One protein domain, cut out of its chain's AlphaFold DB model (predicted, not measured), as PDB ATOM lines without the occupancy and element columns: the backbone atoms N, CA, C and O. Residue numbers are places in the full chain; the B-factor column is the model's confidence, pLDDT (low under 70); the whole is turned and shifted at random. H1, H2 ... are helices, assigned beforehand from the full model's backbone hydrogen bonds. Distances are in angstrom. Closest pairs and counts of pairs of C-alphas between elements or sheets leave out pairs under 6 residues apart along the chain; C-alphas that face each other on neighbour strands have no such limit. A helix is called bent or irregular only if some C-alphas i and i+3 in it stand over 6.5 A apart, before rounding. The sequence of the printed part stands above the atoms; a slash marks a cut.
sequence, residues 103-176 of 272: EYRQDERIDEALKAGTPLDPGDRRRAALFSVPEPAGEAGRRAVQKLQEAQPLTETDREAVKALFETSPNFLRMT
ATOM      1  N   GLU A 103     132.976 175.860 164.179       68.62
ATOM      2  CA  GLU A 103     132.754 175.369 165.551       68.62
ATOM      3  C   GLU A 103     133.744 175.953 166.557       68.62
ATOM      4  O   GLU A 103     133.320 176.450 167.590       68.62
ATOM      5  N   TYR A 104     135.039 175.988 166.229       72.94
ATOM      6  CA  TYR A 104     136.049 176.565 167.121       72.94
ATOM      7  C   TYR A 104     135.867 178.068 167.288       72.94
ATOM      8  O   TYR A 104     136.006 178.579 168.389       72.94
ATOM      9  N   ARG A 105     135.497 178.777 166.214       78.25
ATOM     10  CA  ARG A 105     135.162 180.205 166.303       78.25
ATOM     11  C   ARG A 105     133.924 180.442 167.151       78.25
ATOM     12  O   ARG A 105     133.845 181.452 167.840       78.25
ATOM     13  N   GLN A 106     132.945 179.545 167.068       77.81
ATOM     14  CA  GLN A 106     131.753 179.612 167.898       77.81
ATOM     15  C   GLN A 106     132.106 179.372 169.369       77.81
ATOM     16  O   GLN A 106     131.630 180.122 170.211       77.81
ATOM     17  N   ASP A 107     132.972 178.405 169.667       76.31
ATOM     18  CA  ASP A 107     133.428 178.115 171.030       76.31
ATOM     19  C   ASP A 107     134.283 179.265 171.597       76.31
ATOM     20  O   ASP A 107     134.012 179.739 172.696       76.31
ATOM     21  N   GLU A 108     135.226 179.812 170.819       80.69
ATOM     22  CA  GLU A 108     135.991 181.017 171.187       80.69
ATOM     23  C   GLU A 108     135.062 182.213 171.448       80.69
ATOM     24  O   GLU A 108     135.197 182.892 172.464       80.69
ATOM     25  N   ARG A 109     134.068 182.438 170.576       85.25
ATOM     26  CA  ARG A 109     133.057 183.494 170.744       85.25
ATOM     27  C   ARG A 109     132.236 183.301 172.019       85.25
ATOM     28  O   ARG A 109     131.959 184.278 172.713       85.25
ATOM     29  N   ILE A 110     131.824 182.067 172.312       82.19
ATOM     30  CA  ILE A 110     131.087 181.717 173.530       82.19
ATOM     31  C   ILE A 110     131.947 182.016 174.759       82.19
ATOM     32  O   ILE A 110     131.480 182.697 175.671       82.19
ATOM     33  N   ASP A 111     133.201 181.567 174.769       78.31
ATOM     34  CA  ASP A 111     134.136 181.781 175.874       78.31
ATOM     35  C   ASP A 111     134.411 183.269 176.116       78.31
ATOM     36  O   ASP A 111     134.430 183.726 177.262       78.31
ATOM     37  N   GLU A 112     134.618 184.045 175.051       84.88
ATOM     38  CA  GLU A 112     134.799 185.495 175.127       84.88
ATOM     39  C   GLU A 112     133.551 186.194 175.672       84.88
ATOM     40  O   GLU A 112     133.658 187.026 176.576       84.88
ATOM     41  N   ALA A 113     132.364 185.823 175.186       85.50
ATOM     42  CA  ALA A 113     131.104 186.377 175.667       85.50
ATOM     43  C   ALA A 113     130.855 186.036 177.144       85.50
ATOM     44  O   ALA A 113     130.463 186.919 177.908       85.50
ATOM     45  N   LEU A 114     131.148 184.805 177.579       84.31
ATOM     46  CA  LEU A 114     131.056 184.398 178.984       84.31
ATOM     47  C   LEU A 114     132.023 185.193 179.871       84.31
ATOM     48  O   LEU A 114     131.604 185.725 180.899       84.31
ATOM     49  N   LYS A 115     133.290 185.349 179.461       84.50
ATOM     50  CA  LYS A 115     134.290 186.163 180.186       84.50
ATOM     51  C   LYS A 115     133.885 187.632 180.281       84.50
ATOM     52  O   LYS A 115     134.142 188.273 181.296       84.50
ATOM     53  N   ALA A 116     133.248 188.157 179.240       91.25
ATOM     54  CA  ALA A 116     132.761 189.530 179.192       91.25
ATOM     55  C   ALA A 116     131.404 189.731 179.896       91.25
ATOM     56  O   ALA A 116     130.899 190.852 179.913       91.25
ATOM     57  N   GLY A 117     130.772 188.674 180.425       92.06
ATOM     58  CA  GLY A 117     129.412 188.744 180.977       92.06
ATOM     59  C   GLY A 117     128.342 189.108 179.937       92.06
ATOM     60  O   GLY A 117     127.272 189.605 180.287       92.06
ATOM     61  N   THR A 118     128.628 188.900 178.650       92.19
ATOM     62  CA  THR A 118     127.720 189.209 177.542       92.19
ATOM     63  C   THR A 118     126.675 188.096 177.390       92.19
ATOM     64  O   THR A 118     127.035 186.917 177.379       92.19
ATOM     65  N   PRO A 119     125.376 188.421 177.239       88.81
ATOM     66  CA  PRO A 119     124.349 187.413 177.005       88.81
ATOM     67  C   PRO A 119     124.607 186.615 175.721       88.81
ATOM     68  O   PRO A 119     124.691 187.179 174.632       88.81
ATOM     69  N   LEU A 120     124.657 185.289 175.841       80.00
ATOM     70  CA  LEU A 120     124.735 184.378 174.697       80.00
ATOM     71  C   LEU A 120     123.387 184.295 173.956       80.00
ATOM     72  O   LEU A 120     122.311 184.382 174.571       80.00
ATOM     73  N   ASP A 121     123.426 184.054 172.645       83.38
ATOM     74  CA  ASP A 121     122.226 183.702 171.878       83.38
ATOM     75  C   ASP A 121     121.680 182.312 172.303       83.38
ATOM     76  O   ASP A 121     122.392 181.532 172.942       83.38
ATOM     77  N   PRO A 122     120.406 181.960 172.029       74.94
ATOM     78  CA  PRO A 122     119.839 180.681 172.478       74.94
ATOM     79  C   PRO A 122     120.539 179.422 171.935       74.94
ATOM     80  O   PRO A 122     120.441 178.354 172.546       74.94
ATOM     81  N   GLY A 123     121.196 179.496 170.774       69.69
ATOM     82  CA  GLY A 123     121.990 178.392 170.228       69.69
ATOM     83  C   GLY A 123     123.289 178.223 171.007       69.69
ATOM     84  O   GLY A 123     123.579 177.134 171.501       69.69
ATOM     85  N   ASP A 124     124.000 179.328 171.204       76.69
ATOM     86  CA  ASP A 124     125.229 179.403 171.983       76.69
ATOM     87  C   ASP A 124     125.025 179.040 173.450       76.69
ATOM     88  O   ASP A 124     125.855 178.341 174.008       76.69
ATOM     89  N   ARG A 125     123.910 179.426 174.087       74.44
ATOM     90  CA  ARG A 125     123.601 178.992 175.464       74.44
ATOM     91  C   ARG A 125     123.474 177.484 175.572       74.44
ATOM     92  O   ARG A 125     123.983 176.898 176.520       74.44
ATOM     93  N   ARG A 126     122.772 176.860 174.619       69.81
ATOM     94  CA  ARG A 126     122.637 175.398 174.579       69.81
ATOM     95  C   ARG A 126     124.002 174.756 174.404       69.81
ATOM     96  O   ARG A 126     124.327 173.848 175.152       69.81
ATOM     97  N   ARG A 127     124.814 175.277 173.483       69.00
ATOM     98  CA  ARG A 127     126.174 174.793 173.235       69.00
ATOM     99  C   ARG A 127     127.101 174.987 174.440       69.00
ATOM    100  O   ARG A 127     127.722 174.031 174.875       69.00
ATOM    101  N   ALA A 128     127.125 176.168 175.042       75.25
ATOM    102  CA  ALA A 128     127.864 176.452 176.267       75.25
ATOM    103  C   ALA A 128     127.443 175.512 177.401       75.25
ATOM    104  O   ALA A 128     128.302 174.996 178.102       75.25
ATOM    105  N   ALA A 129     126.144 175.224 177.546       70.00
ATOM    106  CA  ALA A 129     125.647 174.257 178.523       70.00
ATOM    107  C   ALA A 129     126.084 172.808 178.228       70.00
ATOM    108  O   ALA A 129     126.229 172.037 179.169       70.00
ATOM    109  N   LEU A 130     126.333 172.441 176.959       60.81
ATOM    110  CA  LEU A 130     126.917 171.137 176.597       60.81
ATOM    111  C   LEU A 130     128.369 171.005 177.078       60.81
ATOM    112  O   LEU A 130     128.782 169.920 177.476       60.81
ATOM    113  N   PHE A 131     129.140 172.096 177.039       61.62
ATOM    114  CA  PHE A 131     130.563 172.101 177.408       61.62
ATOM    115  C   PHE A 131     130.821 172.494 178.867       61.62
ATOM    116  O   PHE A 131     131.832 172.108 179.445       61.62
ATOM    117  N   SER A 132     129.881 173.204 179.487       58.66
ATOM    118  CA  SER A 132     129.902 173.592 180.899       58.66
ATOM    119  C   SER A 132     129.325 172.474 181.765       58.66
ATOM    120  O   SER A 132     128.387 172.689 182.532       58.66
ATOM    121  N   VAL A 133     129.856 171.257 181.632       54.91
ATOM    122  CA  VAL A 133     129.609 170.225 182.642       54.91
ATOM    123  C   VAL A 133     130.299 170.714 183.915       54.91
ATOM    124  O   VAL A 133     131.518 170.900 183.889       54.91
ATOM    125  N   PRO A 134     129.565 170.993 185.006       49.97
ATOM    126  CA  PRO A 134     130.184 171.536 186.200       49.97
ATOM    127  C   PRO A 134     131.241 170.541 186.724       49.97
ATOM    128  O   PRO A 134     131.038 169.324 186.711       49.97
ATOM    129  N   GLU A 135     132.373 171.063 187.208       46.88
ATOM    130  CA  GLU A 135     133.477 170.269 187.770       46.88
ATOM    131  C   GLU A 135     133.128 169.268 188.901       46.88
ATOM    132  O   GLU A 135     133.937 168.356 189.095       46.88
ATOM    133  N   PRO A 136     131.973 169.291 189.613       44.75
ATOM    134  CA  PRO A 136     131.690 168.284 190.638       44.75
ATOM    135  C   PRO A 136     131.558 166.848 190.120       44.75
ATOM    136  O   PRO A 136     131.603 165.923 190.924       44.75
ATOM    137  N   ALA A 137     131.427 166.618 188.810       51.50
ATOM    138  CA  ALA A 137     131.435 165.252 188.288       51.50
ATOM    139  C   ALA A 137     132.823 164.585 188.404       51.50
ATOM    140  O   ALA A 137     132.915 163.359 188.448       51.50
ATOM    141  N   GLY A 138     133.908 165.370 188.485       63.50
ATOM    142  CA  GLY A 138     135.273 164.873 188.658       63.50
ATOM    143  C   GLY A 138     135.699 163.795 187.646       63.50
ATOM    144  O   GLY A 138     135.126 163.612 186.571       63.50
ATOM    145  N   GLU A 139     136.744 163.050 187.997       64.06
ATOM    146  CA  GLU A 139     137.223 161.895 187.225       64.06
ATOM    147  C   GLU A 139     136.220 160.725 187.234       64.06
ATOM    148  O   GLU A 139     136.170 159.940 186.290       64.06
ATOM    149  N   ALA A 140     135.365 160.645 188.261       67.00
ATOM    150  CA  ALA A 140     134.340 159.613 188.393       67.00
ATOM    151  C   ALA A 140     133.216 159.752 187.356       67.00
ATOM    152  O   ALA A 140     132.879 158.773 186.705       67.00
ATOM    153  N   GLY A 141     132.688 160.955 187.133       67.19
ATOM    154  CA  GLY A 141     131.666 161.210 186.119       67.19
ATOM    155  C   GLY A 141     132.204 161.026 184.702       67.19
ATOM    156  O   GLY A 141     131.539 160.405 183.877       67.19
ATOM    157  N   ARG A 142     133.446 161.461 184.433       67.69
ATOM    158  CA  ARG A 142     134.119 161.191 183.147       67.69
ATOM    159  C   ARG A 142     134.285 159.688 182.897       67.69
ATOM    160  O   ARG A 142     133.918 159.206 181.829       67.69
ATOM    161  N   ARG A 143     134.753 158.938 183.900       74.38
ATOM    162  CA  ARG A 143     134.878 157.473 183.847       74.38
ATOM    163  C   ARG A 143     133.526 156.773 183.692       74.38
ATOM    164  O   ARG A 143     133.435 155.807 182.945       74.38
ATOM    165  N   ALA A 144     132.481 157.256 184.356       67.62
ATOM    166  CA  ALA A 144     131.144 156.682 184.265       67.62
ATOM    167  C   ALA A 144     130.506 156.901 182.884       67.62
ATOM    168  O   ALA A 144     129.941 155.966 182.319       67.62
ATOM    169  N   VAL A 145     130.658 158.098 182.301       62.97
ATOM    170  CA  VAL A 145     130.229 158.385 180.920       62.97
ATOM    171  C   VAL A 145     130.982 157.503 179.923       62.97
ATOM    172  O   VAL A 145     130.355 156.913 179.047       62.97
ATOM    173  N   GLN A 146     132.297 157.344 180.088       68.75
ATOM    174  CA  GLN A 146     133.095 156.456 179.241       68.75
ATOM    175  C   GLN A 146     132.643 154.989 179.355       68.75
ATOM    176  O   GLN A 146     132.415 154.334 178.341       68.75
ATOM    177  N   LYS A 147     132.423 154.478 180.574       71.50
ATOM    178  CA  LYS A 147     131.900 153.118 180.788       71.50
ATOM    179  C   LYS A 147     130.529 152.906 180.152       71.50
ATOM    180  O   LYS A 147     130.291 151.843 179.589       71.50
ATOM    181  N   LEU A 148     129.641 153.902 180.218       67.25
ATOM    182  CA  LEU A 148     128.343 153.856 179.540       67.25
ATOM    183  C   LEU A 148     128.500 153.768 178.016       67.25
ATOM    184  O   LEU A 148     127.808 152.974 177.386       67.25
ATOM    185  N   GLN A 149     129.425 154.534 177.431       58.97
ATOM    186  CA  GLN A 149     129.725 154.484 175.993       58.97
ATOM    187  C   GLN A 149     130.313 153.131 175.561       58.97
ATOM    188  O   GLN A 149     130.012 152.652 174.473       58.97
ATOM    189  N   GLU A 150     131.112 152.500 176.422       66.44
ATOM    190  CA  GLU A 150     131.758 151.200 176.186       66.44
ATOM    191  C   GLU A 150     130.903 149.993 176.634       66.44
ATOM    192  O   GLU A 150     131.383 148.859 176.615       66.44
ATOM    193  N   ALA A 151     129.652 150.215 177.060       75.12
ATOM    194  CA  ALA A 151     128.744 149.194 177.602       75.12
ATOM    195  C   ALA A 151     129.315 148.385 178.792       75.12
ATOM    196  O   ALA A 151     128.979 147.217 178.998       75.12
ATOM    197  N   GLN A 152     130.169 149.005 179.607       79.81
ATOM    198  CA  GLN A 152     130.746 148.396 180.803       79.81
ATOM    199  C   GLN A 152     129.843 148.580 182.036       79.81
ATOM    200  O   GLN A 152     129.172 149.606 182.179       79.81
ATOM    201  N   PRO A 153     129.844 147.623 182.983       83.62
ATOM    202  CA  PRO A 153     129.069 147.743 184.212       83.62
ATOM    203  C   PRO A 153     129.553 148.912 185.088       83.62
ATOM    204  O   PRO A 153     130.745 149.068 185.371       83.62
ATOM    205  N   LEU A 154     128.597 149.718 185.557       78.56
ATOM    206  CA  LEU A 154     128.846 150.849 186.450       78.56
ATOM    207  C   LEU A 154     128.959 150.397 187.906       78.56
ATOM    208  O   LEU A 154     128.081 149.689 188.419       78.56
ATOM    209  N   THR A 155     130.014 150.864 188.577       88.56
ATOM    210  CA  THR A 155     130.157 150.748 190.035       88.56
ATOM    211  C   THR A 155     129.170 151.675 190.746       88.56
ATOM    212  O   THR A 155     128.602 152.573 190.129       88.56
ATOM    213  N   GLU A 156     128.984 151.496 192.052       83.38
ATOM    214  CA  GLU A 156     128.122 152.382 192.846       83.38
ATOM    215  C   GLU A 156     128.592 153.845 192.795       83.38
ATOM    216  O   GLU A 156     127.796 154.754 192.585       83.38
ATOM    217  N   THR A 157     129.909 154.075 192.859       80.88
ATOM    218  CA  THR A 157     130.503 155.409 192.693       80.88
ATOM    219  C   THR A 157     130.222 156.000 191.308       80.88
ATOM    220  O   THR A 157     129.960 157.194 191.200       80.88
ATOM    221  N   ASP A 158     130.253 155.180 190.251       77.88
ATOM    222  CA  ASP A 158     129.928 155.635 188.893       77.88
ATOM    223  C   ASP A 158     128.437 156.011 188.782       77.88
ATOM    224  O   ASP A 158     128.100 157.015 188.157       77.88
ATOM    225  N   ARG A 159     127.543 155.239 189.419       80.06
ATOM    226  CA  ARG A 159     126.092 155.501 189.441       80.06
ATOM    227  C   ARG A 159     125.753 156.784 190.187       80.06
ATOM    228  O   ARG A 159     124.988 157.590 189.665       80.06
ATOM    229  N   GLU A 160     126.348 157.006 191.355       79.19
ATOM    230  CA  GLU A 160     126.157 158.239 192.126       79.19
ATOM    231  C   GLU A 160     126.757 159.458 191.409       79.19
ATOM    232  O   GLU A 160     126.145 160.522 191.398       79.19
ATOM    233  N   ALA A 161     127.892 159.312 190.712       77.88
ATOM    234  CA  ALA A 161     128.448 160.390 189.891       77.88
ATOM    235  C   ALA A 161     127.542 160.740 188.699       77.88
ATOM    236  O   ALA A 161     127.332 161.916 188.402       77.88
ATOM    237  N   VAL A 162     126.975 159.728 188.038       72.75
ATOM    238  CA  VAL A 162     125.994 159.898 186.957       72.75
ATOM    239  C   VAL A 162     124.715 160.556 187.481       72.75
ATOM    240  O   VAL A 162     124.206 161.485 186.861       72.75
ATOM    241  N   LYS A 163     124.228 160.142 188.652       76.56
ATOM    242  CA  LYS A 163     123.073 160.742 189.328       76.56
ATOM    243  C   LYS A 163     123.317 162.201 189.721       76.56
ATOM    244  O   LYS A 163     122.483 163.048 189.423       76.56
ATOM    245  N   ALA A 164     124.478 162.527 190.285       75.62
ATOM    246  CA  ALA A 164     124.859 163.906 190.585       75.62
ATOM    247  C   ALA A 164     124.965 164.764 189.309       75.62
ATOM    248  O   ALA A 164     124.538 165.919 189.299       75.62
ATOM    249  N   LEU A 165     125.470 164.195 188.207       69.81
ATOM    250  CA  LEU A 165     125.443 164.802 186.868       69.81
ATOM    251  C   LEU A 165     124.008 165.096 186.405       69.81
ATOM    252  O   LEU A 165     123.739 166.184 185.895       69.81
ATOM    253  N   PHE A 166     123.085 164.156 186.621       68.31
ATOM    254  CA  PHE A 166     121.669 164.319 186.289       68.31
ATOM    255  C   PHE A 166     120.976 165.398 187.133       68.31
ATOM    256  O   PHE A 166     120.202 166.186 186.596       68.31
ATOM    257  N   GLU A 167     121.259 165.460 188.434       71.12
ATOM    258  CA  GLU A 167     120.642 166.419 189.358       71.12
ATOM    259  C   GLU A 167     121.176 167.847 189.164       71.12
ATOM    260  O   GLU A 167     120.424 168.817 189.273       71.12
ATOM    261  N   THR A 168     122.462 167.991 188.832       64.38
ATOM    262  CA  THR A 168     123.113 169.302 188.651       64.38
ATOM    263  C   THR A 168     122.996 169.858 187.234       64.38
ATOM    264  O   THR A 168     123.122 171.068 187.044       64.38
ATOM    265  N   SER A 169     122.700 169.009 186.246       60.19
ATOM    266  CA  SER A 169     122.513 169.406 184.850       60.19
ATOM    267  C   SER A 169     121.204 168.834 184.282       60.19
ATOM    268  O   SER A 169     121.219 167.853 183.536       60.19
ATOM    269  N   PRO A 170     120.047 169.483 184.530       53.75
ATOM    270  CA  PRO A 170     118.748 169.060 183.986       53.75
ATOM    271  C   PRO A 170     118.713 168.966 182.449       53.75
ATOM    272  O   PRO A 170     117.892 168.252 181.876       53.75
ATOM    273  N   ASN A 171     119.624 169.665 181.759       46.81
ATOM    274  CA  ASN A 171     119.781 169.588 180.304       46.81
ATOM    275  C   ASN A 171     120.471 168.299 179.827       46.81
ATOM    276  O   ASN A 171     120.307 167.944 178.662       46.81
ATOM    277  N   PHE A 172     121.176 167.571 180.697       49.62
ATOM    278  CA  PHE A 172     121.791 166.281 180.367       49.62
ATOM    279  C   PHE A 172     120.719 165.226 180.025       49.62
ATOM    280  O   PHE A 172     120.884 164.446 179.094       49.62
ATOM    281  N   LEU A 173     119.549 165.294 180.676       44.81
ATOM    282  CA  LEU A 173     118.375 164.457 180.382       44.81
ATOM    283  C   LEU A 173     117.701 164.793 179.039       44.81
ATOM    284  O   LEU A 173     117.136 163.917 178.390       44.81
ATOM    285  N   ARG A 174     117.813 166.042 178.565       47.16
ATOM    286  CA  ARG A 174     117.393 166.410 177.200       47.16
ATOM    287  C   ARG A 174     118.340 165.892 176.117       47.16
ATOM    288  O   ARG A 174     117.949 165.888 174.959       47.16
ATOM    289  N   MET A 175     119.543 165.445 176.480       44.41
ATOM    290  CA  MET A 175     120.496 164.819 175.556       44.41
ATOM    291  C   MET A 175     120.355 163.297 175.472       44.41
ATOM    292  O   MET A 175     120.827 162.703 174.508       44.41
ATOM    293  N   THR A 176     119.727 162.668 176.468       47.06
ATOM    294  CA  THR A 176     119.344 161.247 176.440       47.06
ATOM    295  C   THR A 176     117.905 161.038 175.988       47.06
ATOM    296  O   THR A 176     117.460 159.896 175.903       47.06
TER     297      THR A 176
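Overview. This is residues 103 to 176 of the 272 residues of an uncharacterized protein of Roseomonas sp. PeD5 (UniProt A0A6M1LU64). Two separate pairs of helices stand toward opposite ends of a loose, elongated body: H1 and H2 set about perpendicular at one end, H3 and H4 crossing steeply at the other. Residues 132 to 134 join the pairs, and short H5 turns off the end of H4 toward H2. The printed part has 74 residues with five named helices, H1 to H5 in chain order, and no named strand; its class is all helix. It is loose, with a radius of gyration of the C-alphas of 14.4 A, and spans 41 by 21 by 21 A.

Along the chain. H1, residues 103 to 115, is 18.2 A long and begins at C-alpha 103 (132.754, 175.369, 165.551). H2 is residues 122 to 131, 14.6 A. H3, residues 135 to 149, is 20.0 A long and irregular, with C-alphas 136 and 139 9.1 A apart. H4, residues 156 to 168, is 18.1 A long. H5, residues 170 to 175, 9.6 A, ends at C-alpha 175 (120.496, 164.819, 175.556).

Arrangement. H1 touches H2 with residues 106 to 110 alone, about perpendicular at 88 degrees; their closest C-alphas, of Ile 110 and Asp 124, are 6.5 A apart. H2 and H3 are apart. H3 and H4 touch at a steep tilt of 64 degrees, opposite ways, the closest C-alphas being those of Ala 144 and Asp 158, 4.9 A. H4, with residues 165 to 166 alone, and H5 only just touch, with 3 pairs of C-alphas within 8 A, only at the corner by their link; Phe 166 and Phe 172 have the closest C-alphas, 6.2 A. H5 is close to but not clearly touching H2, C-alphas 171 and 129 being closest at 7.7 A. Every O i to N i+4 pair is within hydrogen-bond range in H1, H2 and H4, against 9 of 11 in H3 and 1 of 2 in H5.

Size, cuts and confidence. The C-alphas farthest apart, of Ala 116 and Pro 153, are 42.2 A apart. The printed part has no cut and no long link. Its mean pLDDT is 70.6; 34 residues are under 70, among them 130 to 142 and 168 to 176.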